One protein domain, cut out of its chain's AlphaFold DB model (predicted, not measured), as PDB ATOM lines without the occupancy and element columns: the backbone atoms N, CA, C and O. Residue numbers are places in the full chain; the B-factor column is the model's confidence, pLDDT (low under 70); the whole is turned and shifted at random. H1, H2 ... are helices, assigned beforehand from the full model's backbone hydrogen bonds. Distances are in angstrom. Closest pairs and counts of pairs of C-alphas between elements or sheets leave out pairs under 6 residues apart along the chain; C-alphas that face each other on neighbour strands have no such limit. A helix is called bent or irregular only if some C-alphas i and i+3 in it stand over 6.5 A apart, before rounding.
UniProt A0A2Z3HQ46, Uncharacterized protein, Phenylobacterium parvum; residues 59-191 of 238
ATOM      1  N   TYR A  59      13.366 -50.915  12.416       98.31
ATOM      2  CA  TYR A  59      14.337 -51.288  13.448       98.31
ATOM      3  C   TYR A  59      15.571 -51.976  12.849       98.31
ATOM      4  O   TYR A  59      16.705 -51.552  13.080       98.31
ATOM      5  N   GLY A  60      15.364 -53.003  12.021       98.44
ATOM      6  CA  GLY A  60      16.445 -53.675  11.307       98.44
ATOM      7  C   GLY A  60      17.164 -52.742  10.334       98.44
ATOM      8  O   GLY A  60      18.385 -52.802  10.214       98.44
ATOM      9  N   PHE A  61      16.444 -51.852   9.652       98.62
ATOM     10  CA  PHE A  61      17.050 -50.919   8.709       98.62
ATOM     11  C   PHE A  61      17.951 -49.900   9.408       98.62
ATOM     12  O   PHE A  61      19.085 -49.703   8.977       98.62
ATOM     13  N   VAL A  62      17.511 -49.324  10.529       98.75
ATOM     14  CA  VAL A  62      18.334 -48.413  11.340       98.75
ATOM     15  C   VAL A  62      19.554 -49.137  11.912       98.75
ATOM     16  O   VAL A  62      20.653 -48.586  11.876       98.75
ATOM     17  N   GLY A  63      19.407 -50.392  12.355       98.81
ATOM     18  CA  GLY A  63      20.543 -51.227  12.767       98.81
ATOM     19  C   GLY A  63      21.551 -51.438  11.633       98.81
ATOM     20  O   GLY A  63      22.756 -51.268  11.814       98.81
ATOM     21  N   TRP A  64      21.068 -51.722  10.426       98.75
ATOM     22  CA  TRP A  64      21.909 -51.832   9.235       98.75
ATOM     23  C   TRP A  64      22.600 -50.502   8.877       98.75
ATOM     24  O   TRP A  64      23.804 -50.500   8.616       98.75
ATOM     25  N   CYS A  65      21.884 -49.373   8.944       98.75
ATOM     26  CA  CYS A  65      22.428 -48.024   8.748       98.75
ATOM     27  C   CYS A  65      23.514 -47.672   9.777       98.75
ATOM     28  O   CYS A  65      24.519 -47.053   9.427       98.75
ATOM     29  N   TYR A  66      23.347 -48.101  11.031       98.88
ATOM     30  CA  TYR A  66      24.376 -47.973  12.060       98.88
ATOM     31  C   TYR A  66      25.640 -48.742  11.664       98.88
ATOM     32  O   TYR A  66      26.724 -48.163  11.602       98.88
ATOM     33  N   GLY A  67      25.502 -50.025  11.321       98.69
ATOM     34  CA  GLY A  67      26.644 -50.873  10.979       98.69
ATOM     35  C   GLY A  67      27.411 -50.420   9.733       98.69
ATOM     36  O   GLY A  67      28.641 -50.428   9.732       98.69
ATOM     37  N   ILE A  68      26.712 -50.005   8.670       98.50
ATOM     38  CA  ILE A  68      27.377 -49.529   7.443       98.50
ATOM     39  C   ILE A  68      28.129 -48.217   7.687       98.50
ATOM     40  O   ILE A  68      29.243 -48.057   7.187       98.50
ATOM     41  N   LEU A  69      27.560 -47.301   8.479       98.75
ATOM     42  CA  LEU A  69      28.195 -46.027   8.803       98.75
ATOM     43  C   LEU A  69      29.401 -46.222   9.726       98.75
ATOM     44  O   LEU A  69      30.442 -45.611   9.504       98.75
ATOM     45  N   GLU A  70      29.302 -47.113  10.711       98.56
ATOM     46  CA  GLU A  70      30.442 -47.503  11.545       98.56
ATOM     47  C   GLU A  70      31.578 -48.082  10.683       98.56
ATOM     48  O   GLU A  70      32.729 -47.663  10.808       98.56
ATOM     49  N   GLY A  71      31.251 -48.982   9.749       98.12
ATOM     50  CA  GLY A  71      32.217 -49.545   8.802       98.12
ATOM     51  C   GLY A  71      32.889 -48.486   7.921       98.12
ATOM     52  O   GLY A  71      34.104 -48.546   7.732       98.12
ATOM     53  N   TYR A  72      32.124 -47.503   7.431       98.50
ATOM     54  CA  TYR A  72      32.628 -46.370   6.645       98.50
ATOM     55  C   TYR A  72      33.601 -45.502   7.450       98.50
ATOM     56  O   TYR A  72      34.710 -45.215   6.994       98.50
ATOM     57  N   LEU A  73      33.204 -45.100   8.661       98.25
ATOM     58  CA  LEU A  73      34.034 -44.258   9.524       98.25
ATOM     59  C   LEU A  73      35.311 -44.991   9.952       98.25
ATOM     60  O   LEU A  73      36.373 -44.375   9.996       98.25
ATOM     61  N   GLY A  74      35.235 -46.308  10.164       97.88
ATOM     62  CA  GLY A  74      36.386 -47.150  10.491       97.88
ATOM     63  C   GLY A  74      37.457 -47.238   9.395       97.88
ATOM     64  O   GLY A  74      38.578 -47.645   9.688       97.88
ATOM     65  N   GLN A  75      37.165 -46.847   8.146       98.25
ATOM     66  CA  GLN A  75      38.180 -46.798   7.081       98.25
ATOM     67  C   GLN A  75      38.992 -45.498   7.063       98.25
ATOM     68  O   GLN A  75      40.020 -45.459   6.388       98.25
ATOM     69  N   HIS A  76      38.555 -44.454   7.775       97.94
ATOM     70  CA  HIS A  76      39.083 -43.092   7.650       97.94
ATOM     71  C   HIS A  76      40.615 -43.033   7.705       97.94
ATOM     72  O   HIS A  76      41.259 -42.666   6.723       97.94
ATOM     73  N   ASP A  77      41.215 -43.472   8.810       97.94
ATOM     74  CA  ASP A  77      42.660 -43.321   9.027       97.94
ATOM     75  C   ASP A  77      43.486 -44.085   7.990       97.94
ATOM     76  O   ASP A  77      44.559 -43.643   7.574       97.94
ATOM     77  N   ARG A  78      42.949 -45.210   7.509       97.81
ATOM     78  CA  ARG A  78      43.571 -46.009   6.457       97.81
ATOM     79  C   ARG A  78      43.573 -45.284   5.114       97.81
ATOM     80  O   ARG A  78      44.565 -45.368   4.392       97.81
ATOM     81  N   VAL A  79      42.470 -44.635   4.740       98.44
ATOM     82  CA  VAL A  79      42.310 -44.059   3.393       98.44
ATOM     83  C   VAL A  79      42.845 -42.636   3.276       98.44
ATOM     84  O   VAL A  79      43.265 -42.246   2.186       98.44
ATOM     85  N   MET A  80      42.887 -41.868   4.370       98.31
ATOM     86  CA  MET A  80      43.236 -40.441   4.336       98.31
ATOM     87  C   MET A  80      44.586 -40.092   3.682       98.31
ATOM     88  O   MET A  80      44.647 -39.059   3.004       98.31
ATOM     89  N   PRO A  81      45.661 -40.903   3.793       98.44
ATOM     90  CA  PRO A  81      46.897 -40.645   3.053       98.44
ATOM     91  C   PRO A  81      46.698 -40.670   1.531       98.44
ATOM     92  O   PRO A  81      47.213 -39.809   0.812       98.44
ATOM     93  N   ASP A  82      45.916 -41.630   1.030       98.44
ATOM     94  CA  ASP A  82      45.594 -41.727  -0.392       98.44
ATOM     95  C   ASP A  82      44.609 -40.635  -0.822       98.44
ATOM     96  O   ASP A  82      44.821 -40.045  -1.882       98.44
ATOM     97  N   VAL A  83      43.602 -40.310  -0.000       98.06
ATOM     98  CA  VAL A  83      42.672 -39.187  -0.241       98.06
ATOM     99  C   VAL A  83      43.450 -37.881  -0.382       98.06
ATOM    100  O   VAL A  83      43.323 -37.187  -1.384       98.06
ATOM    101  N   THR A  84      44.360 -37.595   0.549       98.06
ATOM    102  CA  THR A  84      45.187 -36.380   0.514       98.06
ATOM    103  C   THR A  84      46.057 -36.324  -0.741       98.06
ATOM    104  O   THR A  84      46.199 -35.269  -1.366       98.06
ATOM    105  N   ARG A  85      46.627 -37.462  -1.159       97.69
ATOM    106  CA  ARG A  85      47.382 -37.559  -2.415       97.69
ATOM    107  C   ARG A  85      46.492 -37.287  -3.632       97.69
ATOM    108  O   ARG A  85      46.937 -36.592  -4.546       97.69
ATOM    109  N   ILE A  86      45.278 -37.840  -3.664       96.06
ATOM    110  CA  ILE A  86      44.304 -37.652  -4.751       96.06
ATOM    111  C   ILE A  86      43.896 -36.181  -4.842       96.06
ATOM    112  O   ILE A  86      44.081 -35.589  -5.904       96.06
ATOM    113  N   GLU A  87      43.464 -35.576  -3.735       96.19
ATOM    114  CA  GLU A  87      43.046 -34.169  -3.695       96.19
ATOM    115  C   GLU A  87      44.180 -33.230  -4.093       96.19
ATOM    116  O   GLU A  87      43.995 -32.322  -4.893       96.19
ATOM    117  N   LYS A  88      45.411 -33.499  -3.641       96.00
ATOM    118  CA  LYS A  88      46.585 -32.729  -4.074       96.00
ATOM    119  C   LYS A  88      46.844 -32.835  -5.583       96.00
ATOM    120  O   LYS A  88      47.329 -31.875  -6.175       96.00
ATOM    121  N   THR A  89      46.581 -33.995  -6.186       96.12
ATOM    122  CA  THR A  89      46.898 -34.275  -7.599       96.12
ATOM    123  C   THR A  89      45.839 -33.717  -8.546       96.12
ATOM    124  O   THR A  89      46.187 -33.174  -9.591       96.12
ATOM    125  N   TYR A  90      44.560 -33.845  -8.188       93.81
ATOM    126  CA  TYR A  90      43.419 -33.541  -9.064       93.81
ATOM    127  C   TYR A  90      42.607 -32.328  -8.605       93.81
ATOM    128  O   TYR A  90      41.435 -32.185  -8.951       93.81
ATOM    129  N   ARG A  91      43.237 -31.446  -7.830       92.31
ATOM    130  CA  ARG A  91      42.594 -30.273  -7.248       92.31
ATOM    131  C   ARG A  91      41.958 -29.360  -8.293       92.31
ATOM    132  O   ARG A  91      42.557 -29.074  -9.335       92.31
ATOM    133  N   ARG A  92      40.792 -28.799  -7.962       89.62
ATOM    134  CA  ARG A  92      40.145 -27.766  -8.777       89.62
ATOM    135  C   ARG A  92      40.997 -26.485  -8.819       89.62
ATOM    136  O   ARG A  92      41.502 -26.045  -7.785       89.62
ATOM    137  N   PRO A  93      41.122 -25.814  -9.978       92.19
ATOM    138  CA  PRO A  93      41.698 -24.475 -10.021       92.19
ATOM    139  C   PRO A  93      40.975 -23.527  -9.052       92.19
ATOM    140  O   PRO A  93      39.744 -23.474  -9.017       92.19
ATOM    141  N   GLY A  94      41.749 -22.788  -8.257       91.94
ATOM    142  CA  GLY A  94      41.228 -21.828  -7.283       91.94
ATOM    143  C   GLY A  94      40.732 -22.414  -5.953       91.94
ATOM    144  O   GLY A  94      40.279 -21.627  -5.129       91.94
ATOM    145  N   SER A  95      40.815 -23.731  -5.712       92.25
ATOM    146  CA  SER A  95      40.616 -24.299  -4.363       92.25
ATOM    147  C   SER A  95      41.941 -24.479  -3.614       92.25
ATOM    148  O   SER A  95      43.029 -24.489  -4.208       92.25
ATOM    149  N   SER A  96      41.854 -24.611  -2.288       95.44
ATOM    150  CA  SER A  96      42.985 -24.963  -1.433       95.44
ATOM    151  C   SER A  96      42.852 -26.402  -0.937       95.44
ATOM    152  O   SER A  96      41.754 -26.890  -0.697       95.44
ATOM    153  N   LEU A  97      43.991 -27.072  -0.717       96.12
ATOM    154  CA  LEU A  97      43.987 -28.434  -0.166       96.12
ATOM    155  C   LEU A  97      43.319 -28.481   1.219       96.12
ATOM    156  O   LEU A  97      42.731 -29.490   1.582       96.12
ATOM    157  N   ALA A  98      43.417 -27.399   1.996       96.25
ATOM    158  CA  ALA A  98      42.777 -27.314   3.303       96.25
ATOM    159  C   ALA A  98      41.245 -27.320   3.187       96.25
ATOM    160  O   ALA A  98      40.590 -28.026   3.951       96.25
ATOM    161  N   ASP A  99      40.687 -26.592   2.214       94.94
ATOM    162  CA  ASP A  99      39.240 -26.562   1.969       94.94
ATOM    163  C   ASP A  99      38.731 -27.916   1.469       94.94
ATOM    164  O   ASP A  99      37.711 -28.409   1.952       94.94
ATOM    165  N   ASP A 100      39.472 -28.556   0.561       94.12
ATOM    166  CA  ASP A 100      39.103 -29.871   0.026       94.12
ATOM    167  C   ASP A 100      39.119 -30.938   1.143       94.12
ATOM    168  O   ASP A 100      38.188 -31.733   1.281       94.12
ATOM    169  N   LEU A 101      40.133 -30.912   2.021       96.62
ATOM    170  CA  LEU A 101      40.228 -31.847   3.148       96.62
ATOM    171  C   LEU A 101      39.211 -31.576   4.263       96.62
ATOM    172  O   LEU A 101      38.835 -32.504   4.990       96.62
ATOM    173  N   LYS A 102      38.733 -30.334   4.398       96.44
ATOM    174  CA  LYS A 102      37.706 -29.976   5.383       96.44
ATOM    175  C   LYS A 102      36.405 -30.751   5.164       96.44
ATOM    176  O   LYS A 102      35.775 -31.132   6.148       96.44
ATOM    177  N   VAL A 103      36.038 -31.046   3.914       95.19
ATOM    178  CA  VAL A 103      34.828 -31.822   3.590       95.19
ATOM    179  C   VAL A 103      34.828 -33.174   4.310       95.19
ATOM    180  O   VAL A 103      33.832 -33.549   4.927       95.19
ATOM    181  N   TYR A 104      35.958 -33.881   4.314       96.25
ATOM    182  CA  TYR A 104      36.086 -35.185   4.973       96.25
ATOM    183  C   TYR A 104      36.055 -35.080   6.502       96.25
ATOM    184  O   TYR A 104      35.461 -35.925   7.175       96.25
ATOM    185  N   ALA A 105      36.636 -34.015   7.063       96.44
ATOM    186  CA  ALA A 105      36.559 -33.746   8.497       96.44
ATOM    187  C   ALA A 105      35.118 -33.444   8.948       96.44
ATOM    188  O   ALA A 105      34.663 -33.965   9.971       96.44
ATOM    189  N   ASP A 106      34.373 -32.662   8.166       96.81
ATOM    190  CA  ASP A 106      32.970 -32.355   8.450       96.81
ATOM    191  C   ASP A 106      32.099 -33.619   8.336       96.81
ATOM    192  O   ASP A 106      31.259 -33.874   9.204       96.81
ATOM    193  N   GLN A 107      32.360 -34.480   7.345       96.31
ATOM    194  CA  GLN A 107      31.700 -35.786   7.223       96.31
ATOM    195  C   GLN A 107      31.960 -36.700   8.429       96.31
ATOM    196  O   GLN A 107      31.051 -37.404   8.863       96.31
ATOM    197  N   GLN A 108      33.162 -36.684   9.014       97.44
ATOM    198  CA  GLN A 108      33.453 -37.433  10.245       97.44
ATOM    199  C   GLN A 108      32.597 -36.956  11.424       97.44
ATOM    200  O   GLN A 108      32.083 -37.766  12.199       97.44
ATOM    201  N   VAL A 109      32.425 -35.639  11.564       98.19
ATOM    202  CA  VAL A 109      31.571 -35.050  12.607       98.19
ATOM    203  C   VAL A 109      30.109 -35.435  12.385       98.19
ATOM    204  O   VAL A 109      29.463 -35.938  13.308       98.19
ATOM    205  N   GLN A 110      29.603 -35.264  11.162       98.00
ATOM    206  CA  GLN A 110      28.229 -35.622  10.804       98.00
ATOM    207  C   GLN A 110      27.966 -37.123  10.973       98.00
ATOM    208  O   GLN A 110      26.955 -37.514  11.552       98.00
ATOM    209  N   GLY A 111      28.899 -37.976  10.547       98.19
ATOM    210  CA  GLY A 111      28.798 -39.424  10.702       98.19
ATOM    211  C   GLY A 111      28.688 -39.847  12.168       98.19
ATOM    212  O   GLY A 111      27.826 -40.653  12.514       98.19
ATOM    213  N   ARG A 112      29.487 -39.256  13.064       98.56
ATOM    214  CA  ARG A 112      29.365 -39.517  14.511       98.56
ATOM    215  C   ARG A 112      28.022 -39.056  15.079       98.56
ATOM    216  O   ARG A 112      27.440 -39.767  15.899       98.56
ATOM    217  N   ALA A 113      27.507 -37.913  14.627       98.69
ATOM    218  CA  ALA A 113      26.181 -37.444  15.025       98.69
ATOM    219  C   ALA A 113      25.074 -38.413  14.568       98.69
ATOM    220  O   ALA A 113      24.192 -38.758  15.355       98.69
ATOM    221  N   HIS A 114      25.156 -38.928  13.338       98.75
ATOM    222  CA  HIS A 114      24.227 -39.944  12.842       98.75
ATOM    223  C   HIS A 114      24.327 -41.264  13.613       98.75
ATOM    224  O   HIS A 114      23.289 -41.812  13.976       98.75
ATOM    225  N   LEU A 115      25.530 -41.750  13.945       98.75
ATOM    226  CA  LEU A 115      25.679 -42.945  14.789       98.75
ATOM    227  C   LEU A 115      24.997 -42.774  16.150       98.75
ATOM    228  O   LEU A 115      24.303 -43.684  16.608       98.75
ATOM    229  N   ALA A 116      25.150 -41.606  16.779       98.75
ATOM    230  CA  ALA A 116      24.472 -41.305  18.036       98.75
ATOM    231  C   ALA A 116      22.942 -41.301  17.872       98.75
ATOM    232  O   ALA A 116      22.235 -41.892  18.692       98.75
ATOM    233  N   ALA A 117      22.428 -40.694  16.797       98.75
ATOM    234  CA  ALA A 117      20.998 -40.672  16.496       98.75
ATOM    235  C   ALA A 117      20.429 -42.079  16.242       98.75
ATOM    236  O   ALA A 117      19.390 -42.434  16.800       98.75
ATOM    237  N   PHE A 118      21.130 -42.906  15.464       98.88
ATOM    238  CA  PHE A 118      20.739 -44.289  15.181       98.88
ATOM    239  C   PHE A 118      20.733 -45.144  16.442       98.88
ATOM    240  O   PHE A 118      19.748 -45.830  16.708       98.88
ATOM    241  N   ASN A 119      21.780 -45.048  17.266       98.75
ATOM    242  CA  ASN A 119      21.822 -45.746  18.546       98.75
ATOM    243  C   ASN A 119      20.664 -45.318  19.461       98.75
ATOM    244  O   ASN A 119      19.994 -46.165  20.046       98.75
ATOM    245  N   ALA A 120      20.370 -44.017  19.541       98.62
ATOM    246  CA  ALA A 120      19.249 -43.520  20.335       98.62
ATOM    247  C   ALA A 120      17.890 -44.041  19.828       98.62
ATOM    248  O   ALA A 120      17.028 -44.380  20.637       98.62
ATOM    249  N   ALA A 121      17.691 -44.127  18.509       98.56
ATOM    250  CA  ALA A 121      16.469 -44.676  17.921       98.56
ATOM    251  C   ALA A 121      16.310 -46.179  18.216       98.56
ATOM    252  O   ALA A 121      15.223 -46.614  18.602       98.56
ATOM    253  N   LEU A 122      17.393 -46.958  18.109       98.56
ATOM    254  CA  LEU A 122      17.401 -48.385  18.451       98.56
ATOM    255  C   LEU A 122      17.079 -48.611  19.932       98.56
ATOM    256  O   LEU A 122      16.199 -49.406  20.251       98.56
ATOM    257  N   GLN A 123      17.724 -47.864  20.830       97.75
ATOM    258  CA  GLN A 123      17.470 -47.953  22.269       97.75
ATOM    259  C   GLN A 123      16.036 -47.549  22.631       97.75
ATOM    260  O   GLN A 123      15.406 -48.198  23.468       97.75
ATOM    261  N   ALA A 124      15.496 -46.504  21.996       96.94
ATOM    262  CA  ALA A 124      14.108 -46.102  22.198       96.94
ATOM    263  C   ALA A 124      13.141 -47.220  21.782       96.94
ATOM    264  O   ALA A 124      12.234 -47.558  22.542       96.94
ATOM    265  N   ALA A 125      13.361 -47.823  20.612       96.88
ATOM    266  CA  ALA A 125      12.547 -48.931  20.120       96.88
ATOM    267  C   ALA A 125      12.646 -50.175  21.016       96.88
ATOM    268  O   ALA A 125      11.627 -50.791  21.319       96.88
ATOM    269  N   GLU A 126      13.847 -50.515  21.489       96.31
ATOM    270  CA  GLU A 126      14.049 -51.608  22.445       96.31
ATOM    271  C   GLU A 126      13.300 -51.370  23.755       96.31
ATOM    272  O   GLU A 126      12.639 -52.280  24.248       96.31
ATOM    273  N   LYS A 127      13.362 -50.149  24.297       95.25
ATOM    274  CA  LYS A 127      12.668 -49.784  25.538       95.25
ATOM    275  C   LYS A 127      11.145 -49.835  25.394       95.25
ATOM    276  O   LYS A 127      10.460 -50.168  26.354       95.25
ATOM    277  N   ALA A 128      10.620 -49.478  24.225       94.50
ATOM    278  CA  ALA A 128       9.183 -49.449  23.966       94.50
ATOM    279  C   ALA A 128       8.598 -50.814  23.555       94.50
ATOM    280  O   ALA A 128       7.382 -50.948  23.423       94.50
ATOM    281  N   SER A 129       9.444 -51.820  23.319       91.75
ATOM    282  CA  SER A 129       9.027 -53.131  22.828       91.75
ATOM    283  C   SER A 129       8.692 -54.095  23.966       91.75
ATOM    284  O   SER A 129       9.435 -54.228  24.932       91.75
ATOM    285  N   LEU A 130       7.606 -54.858  23.799       89.69
ATOM    286  CA  LEU A 130       7.236 -55.968  24.693       89.69
ATOM    287  C   LEU A 130       8.068 -57.239  24.445       89.69
ATOM    288  O   LEU A 130       8.029 -58.181  25.230       89.69
ATOM    289  N   SER A 131       8.790 -57.293  23.324       90.12
ATOM    290  CA  SER A 131       9.655 -58.411  22.932       90.12
ATOM    291  C   SER A 131      11.114 -57.969  22.851       90.12
ATOM    292  O   SER A 131      11.404 -56.821  22.513       90.12
ATOM    293  N   SER A 132      12.050 -58.890  23.096       92.69
ATOM    294  CA  SER A 132      13.481 -58.608  22.941       92.69
ATOM    295  C   SER A 132      13.837 -58.385  21.467       92.69
ATOM    296  O   SER A 132      13.801 -59.319  20.666       92.69
ATOM    297  N   LEU A 133      14.184 -57.145  21.105       94.88
ATOM    298  CA  LEU A 133      14.605 -56.781  19.744       94.88
ATOM    299  C   LEU A 133      16.124 -56.857  19.543       94.88
ATOM    300  O   LEU A 133      16.588 -56.991  18.411       94.88
ATOM    301  N   ARG A 134      16.902 -56.829  20.629       94.62
ATOM    302  CA  ARG A 134      18.362 -56.676  20.588       94.62
ATOM    303  C   ARG A 134      19.090 -57.692  19.698       94.62
ATOM    304  O   ARG A 134      19.881 -57.244  18.872       94.62
ATOM    305  N   PRO A 135      18.790 -59.009  19.731       97.06
ATOM    306  CA  PRO A 135      19.467 -59.965  18.846       97.06
ATOM    307  C   PRO A 135      19.243 -59.667  17.355       97.06
ATOM    308  O   PRO A 135      20.136 -59.850  16.528       97.06
ATOM    309  N   ARG A 136      18.053 -59.163  16.996       96.25
ATOM    310  CA  ARG A 136      17.754 -58.717  15.627       96.25
ATOM    311  C   ARG A 136      18.560 -57.466  15.276       96.25
ATOM    312  O   ARG A 136      19.067 -57.374  14.160       96.25
ATOM    313  N   GLY A 137      18.672 -56.527  16.214       97.31
ATOM    314  CA  GLY A 137      19.435 -55.291  16.049       97.31
ATOM    315  C   GLY A 137      20.915 -55.575  15.815       97.31
ATOM    316  O   GLY A 137      21.486 -55.101  14.837       97.31
ATOM    317  N   GLU A 138      21.510 -56.438  16.636       98.31
ATOM    318  CA  GLU A 138      22.903 -56.882  16.502       98.31
ATOM    319  C   GLU A 138      23.165 -57.566  15.154       98.31
ATOM    320  O   GLU A 138      24.143 -57.246  14.474       98.31
ATOM    321  N   ALA A 139      22.265 -58.451  14.714       98.44
ATOM    322  CA  ALA A 139      22.376 -59.097  13.406       98.44
ATOM    323  C   ALA A 139      22.291 -58.085  12.249       98.44
ATOM    324  O   ALA A 139      23.033 -58.190  11.267       98.44
ATOM    325  N   ALA A 140      21.418 -57.081  12.359       98.62
ATOM    326  CA  ALA A 140      21.310 -56.016  11.371       98.62
ATOM    327  C   ALA A 140      22.561 -55.122  11.337       98.62
ATOM    328  O   ALA A 140      23.061 -54.825  10.250       98.62
ATOM    329  N   ILE A 141      23.111 -54.766  12.503       98.75
ATOM    330  CA  ILE A 141      24.376 -54.027  12.626       98.75
ATOM    331  C   ILE A 141      25.517 -54.815  11.982       98.75
ATOM    332  O   ILE A 141      26.243 -54.275  11.143       98.75
ATOM    333  N   ALA A 142      25.645 -56.108  12.291       98.50
ATOM    334  CA  ALA A 142      26.656 -56.968  11.681       98.50
ATOM    335  C   ALA A 142      26.518 -57.012  10.148       98.50
ATOM    336  O   ALA A 142      27.511 -56.878   9.430       98.50
ATOM    337  N   LYS A 143      25.283 -57.114   9.639       98.38
ATOM    338  CA  LYS A 143      24.997 -57.071   8.198       98.38
ATOM    339  C   LYS A 143      25.383 -55.732   7.561       98.38
ATOM    340  O   LYS A 143      25.902 -55.724   6.448       98.38
ATOM    341  N   GLY A 144      25.135 -54.615   8.242       98.12
ATOM    342  CA  GLY A 144      25.546 -53.285   7.787       98.12
ATOM    343  C   GLY A 144      27.062 -53.162   7.695       98.12
ATOM    344  O   GLY A 144      27.599 -52.782   6.654       98.12
ATOM    345  N   ARG A 145      27.766 -53.575   8.754       98.06
ATOM    346  CA  ARG A 145      29.234 -53.541   8.812       98.06
ATOM    347  C   ARG A 145      29.874 -54.410   7.727       98.06
ATOM    348  O   ARG A 145      30.901 -54.036   7.162       98.06
ATOM    349  N   ALA A 146      29.239 -55.534   7.387       97.50
ATOM    350  CA  ALA A 146      29.707 -56.446   6.348       97.50
ATOM    351  C   ALA A 146      29.821 -55.797   4.954       97.50
ATOM    352  O   ALA A 146      30.600 -56.282   4.137       97.50
ATOM    353  N   VAL A 147      29.129 -54.681   4.688       97.56
ATOM    354  CA  VAL A 147      29.267 -53.928   3.426       97.56
ATOM    355  C   VAL A 147      30.701 -53.431   3.214       97.56
ATOM    356  O   VAL A 147      31.198 -53.451   2.091       97.56
ATOM    357  N   TRP A 148      31.394 -53.051   4.291       97.38
ATOM    358  CA  TRP A 148      32.783 -52.584   4.240       97.38
ATOM    359  C   TRP A 148      33.813 -53.683   4.525       97.38
ATOM    360  O   TRP A 148      35.009 -53.447   4.368       97.38
ATOM    361  N   ALA A 149      33.388 -54.898   4.890       96.88
ATOM    362  CA  ALA A 149      34.304 -56.002   5.192       96.88
ATOM    363  C   ALA A 149      35.283 -56.345   4.045       96.88
ATOM    364  O   ALA A 149      36.460 -56.575   4.335       96.88
ATOM    365  N   PRO A 150      34.890 -56.312   2.750       97.31
ATOM    366  CA  PRO A 150      35.825 -56.554   1.649       97.31
ATOM    367  C   PRO A 150      37.008 -55.581   1.603       97.31
ATOM    368  O   PRO A 150      38.058 -55.942   1.069       97.31
ATOM    369  N   ALA A 151      36.890 -54.382   2.192       96.94
ATOM    370  CA  ALA A 151      37.966 -53.393   2.214       96.94
ATOM    371  C   ALA A 151      39.263 -53.956   2.811       96.94
ATOM    372  O   ALA A 151      40.348 -53.573   2.372       96.94
ATOM    373  N   ALA A 152      39.184 -54.886   3.772       96.25
ATOM    374  CA  ALA A 152      40.354 -55.527   4.380       96.25
ATOM    375  C   ALA A 152      41.272 -56.217   3.353       96.25
ATOM    376  O   ALA A 152      42.483 -56.255   3.547       96.25
ATOM    377  N   ASN A 153      40.714 -56.688   2.234       97.75
ATOM    378  CA  ASN A 153      41.433 -57.446   1.207       97.75
ATOM    379  C   ASN A 153      41.712 -56.633  -0.069       97.75
ATOM    380  O   ASN A 153      42.240 -57.167  -1.041       97.75
ATOM    381  N   LEU A 154      41.338 -55.351  -0.096       98.06
ATOM    382  CA  LEU A 154      41.530 -54.476  -1.251       98.06
ATOM    383  C   LEU A 154      42.749 -53.561  -1.063       98.06
ATOM    384  O   LEU A 154      43.050 -53.160   0.063       98.06
ATOM    385  N   PRO A 155      43.426 -53.150  -2.151       98.06
ATOM    386  CA  PRO A 155      44.447 -52.109  -2.077       98.06
ATOM    387  C   PRO A 155      43.875 -50.812  -1.492       98.06
ATOM    388  O   PRO A 155      42.783 -50.390  -1.877       98.06
ATOM    389  N   THR A 156      44.626 -50.134  -0.616       97.88
ATOM    390  CA  THR A 156      44.169 -48.898   0.054       97.88
ATOM    391  C   THR A 156      43.693 -47.829  -0.929       97.88
ATOM    392  O   THR A 156      42.653 -47.222  -0.700       97.88
ATOM    393  N   ARG A 157      44.358 -47.677  -2.082       97.12
ATOM    394  CA  ARG A 157      43.936 -46.745  -3.139       97.12
ATOM    395  C   ARG A 157      42.531 -47.040  -3.668       97.12
ATOM    396  O   ARG A 157      41.781 -46.110  -3.939       97.12
ATOM    397  N   THR A 158      42.186 -48.315  -3.831       98.00
ATOM    398  CA  THR A 158      40.854 -48.732  -4.285       98.00
ATOM    399  C   THR A 158      39.809 -48.416  -3.223       98.00
ATOM    400  O   THR A 158      38.762 -47.863  -3.547       98.00
ATOM    401  N   VAL A 159      40.121 -48.702  -1.954       98.38
ATOM    402  CA  VAL A 159      39.239 -48.369  -0.824       98.38
ATOM    403  C   VAL A 159      39.042 -46.857  -0.724       98.38
ATOM    404  O   VAL A 159      37.911 -46.418  -0.582       98.38
ATOM    405  N   ALA A 160      40.099 -46.056  -0.878       98.38
ATOM    406  CA  ALA A 160      40.021 -44.597  -0.828       98.38
ATOM    407  C   ALA A 160      39.079 -44.022  -1.895       98.38
ATOM    408  O   ALA A 160      38.237 -43.195  -1.576       98.38
ATOM    409  N   GLN A 161      39.163 -44.501  -3.140       97.19
ATOM    410  CA  GLN A 161      38.274 -44.053  -4.220       97.19
ATOM    411  C   GLN A 161      36.803 -44.393  -3.942       97.19
ATOM    412  O   GLN A 161      35.924 -43.558  -4.136       97.19
ATOM    413  N   GLN A 162      36.531 -45.608  -3.452       97.62
ATOM    414  CA  GLN A 162      35.175 -46.012  -3.067       97.62
ATOM    415  C   GLN A 162      34.662 -45.206  -1.872       97.62
ATOM    416  O   GLN A 162      33.510 -44.789  -1.862       97.62
ATOM    417  N   TRP A 163      35.525 -44.970  -0.886       98.12
ATOM    418  CA  TRP A 163      35.219 -44.203   0.314       98.12
ATOM    419  C   TRP A 163      34.881 -42.745  -0.017       98.12
ATOM    420  O   TRP A 163      33.845 -42.262   0.417       98.12
ATOM    421  N   MET A 164      35.671 -42.083  -0.869       97.38
ATOM    422  CA  MET A 164      35.415 -40.700  -1.303       97.38
ATOM    423  C   MET A 164      34.075 -40.534  -2.037       97.38
ATOM    424  O   MET A 164      33.451 -39.482  -1.945       97.38
ATOM    425  N   GLY A 165      33.645 -41.552  -2.788       95.25
ATOM    426  CA  GLY A 165      32.382 -41.528  -3.533       95.25
ATOM    427  C   GLY A 165      31.167 -42.012  -2.742       95.25
ATOM    428  O   GLY A 165      30.052 -41.987  -3.266       95.25
ATOM    429  N   TRP A 166      31.357 -42.496  -1.515       96.50
ATOM    430  CA  TRP A 166      30.272 -43.053  -0.721       96.50
ATOM    431  C   TRP A 166      29.511 -41.963   0.034       96.50
ATOM    432  O   TRP A 166      30.075 -40.982   0.509       96.50
ATOM    433  N   THR A 167      28.205 -42.162   0.186       95.25
ATOM    434  CA  THR A 167      27.343 -41.312   1.004       95.25
ATOM    435  C   THR A 167      26.363 -42.164   1.796       95.25
ATOM    436  O   THR A 167      25.960 -43.248   1.359       95.25
ATOM    437  N   LEU A 168      25.963 -41.662   2.962       96.38
ATOM    438  CA  LEU A 168      24.933 -42.287   3.776       96.38
ATOM    439  C   LEU A 168      23.594 -42.238   3.017       96.38
ATOM    440  O   LEU A 168      23.165 -41.149   2.618       96.38
ATOM    441  N   PRO A 169      22.901 -43.378   2.821       96.56
ATOM    442  CA  PRO A 169      21.593 -43.372   2.178       96.56
ATOM    443  C   PRO A 169      20.622 -42.436   2.902       96.56
ATOM    444  O   PRO A 169      20.472 -42.523   4.119       96.56
ATOM    445  N   GLN A 170      19.921 -41.576   2.159       96.00
ATOM    446  CA  GLN A 170      18.999 -40.579   2.730       96.00
ATOM    447  C   GLN A 170      17.855 -41.212   3.536       96.00
ATOM    448  O   GLN A 170      17.366 -40.622   4.495       96.00
ATOM    449  N   ALA A 171      17.478 -42.451   3.206       96.69
ATOM    450  CA  ALA A 171      16.512 -43.220   3.982       96.69
ATOM    451  C   ALA A 171      16.967 -43.468   5.435       96.69
ATOM    452  O   ALA A 171      16.118 -43.619   6.309       96.69
ATOM    453  N   CYS A 172      18.276 -43.512   5.720       98.00
ATOM    454  CA  CYS A 172      18.799 -43.816   7.054       98.00
ATOM    455  C   CYS A 172      18.378 -42.790   8.125       98.00
ATOM    456  O   CYS A 172      17.732 -43.203   9.089       98.00
ATOM    457  N   PRO A 173      18.684 -41.478   7.999       97.81
ATOM    458  CA  PRO A 173      18.214 -40.484   8.968       97.81
ATOM    459  C   PRO A 173      16.683 -40.420   9.051       97.81
ATOM    460  O   PRO A 173      16.143 -40.457  10.152       97.81
ATOM    461  N   VAL A 174      15.981 -40.451   7.912       97.19
ATOM    462  CA  VAL A 174      14.507 -40.401   7.873       97.19
ATOM    463  C   VAL A 174      13.876 -41.565   8.645       97.19
ATOM    464  O   VAL A 174      12.960 -41.376   9.444       97.19
ATOM    465  N   THR A 175      14.383 -42.782   8.440       97.94
ATOM    466  CA  THR A 175      13.847 -43.975   9.107       97.94
ATOM    467  C   THR A 175      14.212 -44.007  10.588       97.94
ATOM    468  O   THR A 175      13.418 -44.477  11.396       97.94
ATOM    469  N   ALA A 176      15.379 -43.484  10.974       98.50
ATOM    470  CA  ALA A 176      15.753 -43.365  12.381       98.50
ATOM    471  C   ALA A 176      14.833 -42.404  13.143       98.50
ATOM    472  O   ALA A 176      14.377 -42.739  14.240       98.50
ATOM    473  N   ASP A 177      14.505 -41.259  12.543       98.25
ATOM    474  CA  ASP A 177      13.557 -40.306  13.120       98.25
ATOM    475  C   ASP A 177      12.159 -40.925  13.242       98.25
ATOM    476  O   ASP A 177      11.545 -40.861  14.313       98.25
ATOM    477  N   ARG A 178      11.693 -41.618  12.193       97.81
ATOM    478  CA  ARG A 178      10.421 -42.359  12.205       97.81
ATOM    479  C   ARG A 178      10.392 -43.437  13.291       97.81
ATOM    480  O   ARG A 178       9.441 -43.492  14.070       97.81
ATOM    481  N   LEU A 179      11.437 -44.260  13.389       98.00
ATOM    482  CA  LEU A 179      11.558 -45.316  14.397       98.00
ATOM    483  C   LEU A 179      11.482 -44.737  15.811       98.00
ATOM    484  O   LEU A 179      10.741 -45.248  16.653       98.00
ATOM    485  N   LYS A 180      12.221 -43.653  16.068       97.56
ATOM    486  CA  LYS A 180      12.242 -42.986  17.371       97.56
ATOM    487  C   LYS A 180      10.881 -42.380  17.724       97.56
ATOM    488  O   LYS A 180      10.437 -42.526  18.862       97.56
ATOM    489  N   ALA A 181      10.210 -41.740  16.766       97.06
ATOM    490  CA  ALA A 181       8.865 -41.200  16.959       97.06
ATOM    491  C   ALA A 181       7.850 -42.310  17.282       97.06
ATOM    492  O   ALA A 181       7.107 -42.206  18.259       97.06
ATOM    493  N   ASN A 182       7.880 -43.414  16.533       96.06
ATOM    494  CA  ASN A 182       7.013 -44.568  16.772       96.06
ATOM    495  C   ASN A 182       7.268 -45.200  18.147       96.06
ATOM    496  O   ASN A 182       6.324 -45.517  18.871       96.06
ATOM    497  N   ALA A 183       8.535 -45.334  18.546       95.38
ATOM    498  CA  ALA A 183       8.902 -45.833  19.866       95.38
ATOM    499  C   ALA A 183       8.371 -44.938  20.998       95.38
ATOM    500  O   ALA A 183       7.897 -45.447  22.013       95.38
ATOM    501  N   ALA A 184       8.393 -43.613  20.822       94.12
ATOM    502  CA  ALA A 184       7.828 -42.683  21.797       94.12
ATOM    503  C   ALA A 184       6.310 -42.872  21.962       94.12
ATOM    504  O   ALA A 184       5.821 -42.913  23.092       94.12
ATOM    505  N   LEU A 185       5.574 -43.061  20.861       93.19
ATOM    506  CA  LEU A 185       4.130 -43.329  20.899       93.19
ATOM    507  C   LEU A 185       3.810 -44.640  21.630       93.19
ATOM    508  O   LEU A 185       2.901 -44.681  22.460       93.19
ATOM    509  N   MET A 186       4.590 -45.691  21.375       88.25
ATOM    510  CA  MET A 186       4.433 -46.980  22.058       88.25
ATOM    511  C   MET A 186       4.782 -46.880  23.549       88.25
ATOM    512  O   MET A 186       4.069 -47.428  24.384       88.25
ATOM    513  N   GLY A 187       5.814 -46.114  23.912       81.75
ATOM    514  CA  GLY A 187       6.167 -45.864  25.312       81.75
ATOM    515  C   GLY A 187       5.058 -45.157  26.104       81.75
ATOM    516  O   GLY A 187       4.846 -45.473  27.275       81.75
ATOM    517  N   VAL A 188       4.313 -44.247  25.468       80.81
ATOM    518  CA  VAL A 188       3.125 -43.617  26.074       80.81
ATOM    519  C   VAL A 188       1.980 -44.624  26.207       80.81
ATOM    520  O   VAL A 188       1.355 -44.693  27.263       80.81
ATOM    521  N   ALA A 189       1.735 -45.437  25.177       77.06
ATOM    522  CA  ALA A 189       0.655 -46.424  25.175       77.06
ATOM    523  C   ALA A 189       0.841 -47.540  26.223       77.06
ATOM    524  O   ALA A 189      -0.139 -48.005  26.801       77.06
ATOM    525  N   PHE A 190       2.086 -47.946  26.493       72.12
ATOM    526  CA  PHE A 190       2.413 -49.022  27.438       72.12
ATOM    527  C   PHE A 190       2.872 -48.530  28.821       72.12
ATOM    528  O   PHE A 190       3.267 -49.341  29.656       72.12
ATOM    529  N   GLY A 191       2.767 -47.226  29.100       59.66
ATOM    530  CA  GLY A 191       2.854 -46.710  30.466       59.66
ATOM    531  C   GLY A 191       4.252 -46.345  30.966       59.66
ATOM    532  O   GLY A 191       4.568 -46.592  32.125       59.66
TER     533      GLY A 191
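Overview. This is residues 59 to 191 of the 238 residues of an uncharacterized protein of Phenylobacterium parvum (UniProt A0A2Z3HQ46). The long helix H3 runs along the length of a loose body, with H1 beside it in the middle, H4 on the far side of H1, and H7 packed on the later part of H3. Near the first part of H3, H2 and H6 cross almost at right angles. The printed part has 133 residues, with seven named helices in order from H1 to H7 and no named strand, all helix by class. It is loose, with a radius of gyration of the C-alphas of 17.8 A, and only just elongated, spanning 59 by 33 by 18 A.

Arrangement. Start at H3, residues 97 to 128, which touches H1, residues 59 to 73, at Leu 115 and Tyr 66, C-alphas 5.9 A apart, at a shallow tilt of 28 degrees, opposite ways. H7, residues 171 to 189, touches residues 114 to 128 of H3 alone, closest at the C-alphas of Lys 180 and Ala 121, 4.6 A; H1, H3 and H7 form a bundle, three helices grouped together. H4, residues 134 to 145, touches H1, closest at the C-alphas of Gly 144 and Gly 67, 4.1 A, at a steep tilt of 39 degrees, the same way. H2, residues 76 to 90, forms a hairpin with H3 and touches H6, residues 156 to 164, about perpendicular at 82 degrees, closest at the C-alphas of Val 79 and Ala 160, 4.8 A. H5, residues 149 to 153, is close but not clearly touching H6, at the C-alphas of Ala 151 and Val 159, 6.0 A. In H1, H4, H6 and H7 every O i to N i+4 pair is within hydrogen-bond range; H2 has 9 of 11, H3 26 of 28, and H5 0 of 1 beside 2 of 2 O i to N i+3 pairs.

Along the chain. Find C-alpha 97 at (43.987, -28.434, -0.166); H3 runs 47.3 A to C-alpha 128. H1 begins at C-alpha 59, (14.337, -51.288, 13.448), and is 21.3 A long; H7 is 26.7 A long and ends at C-alpha 189, (0.655, -46.424, 25.175). H2 is irregular, with C-alphas 78 and 81 7.2 A apart.

Size, cuts and confidence. The C-alphas farthest apart, Pro 93 and Gly 191, are 60.4 A apart. The printed part has no cut and no long link; its mean pLDDT is 96.0, with residue 191 alone under 70.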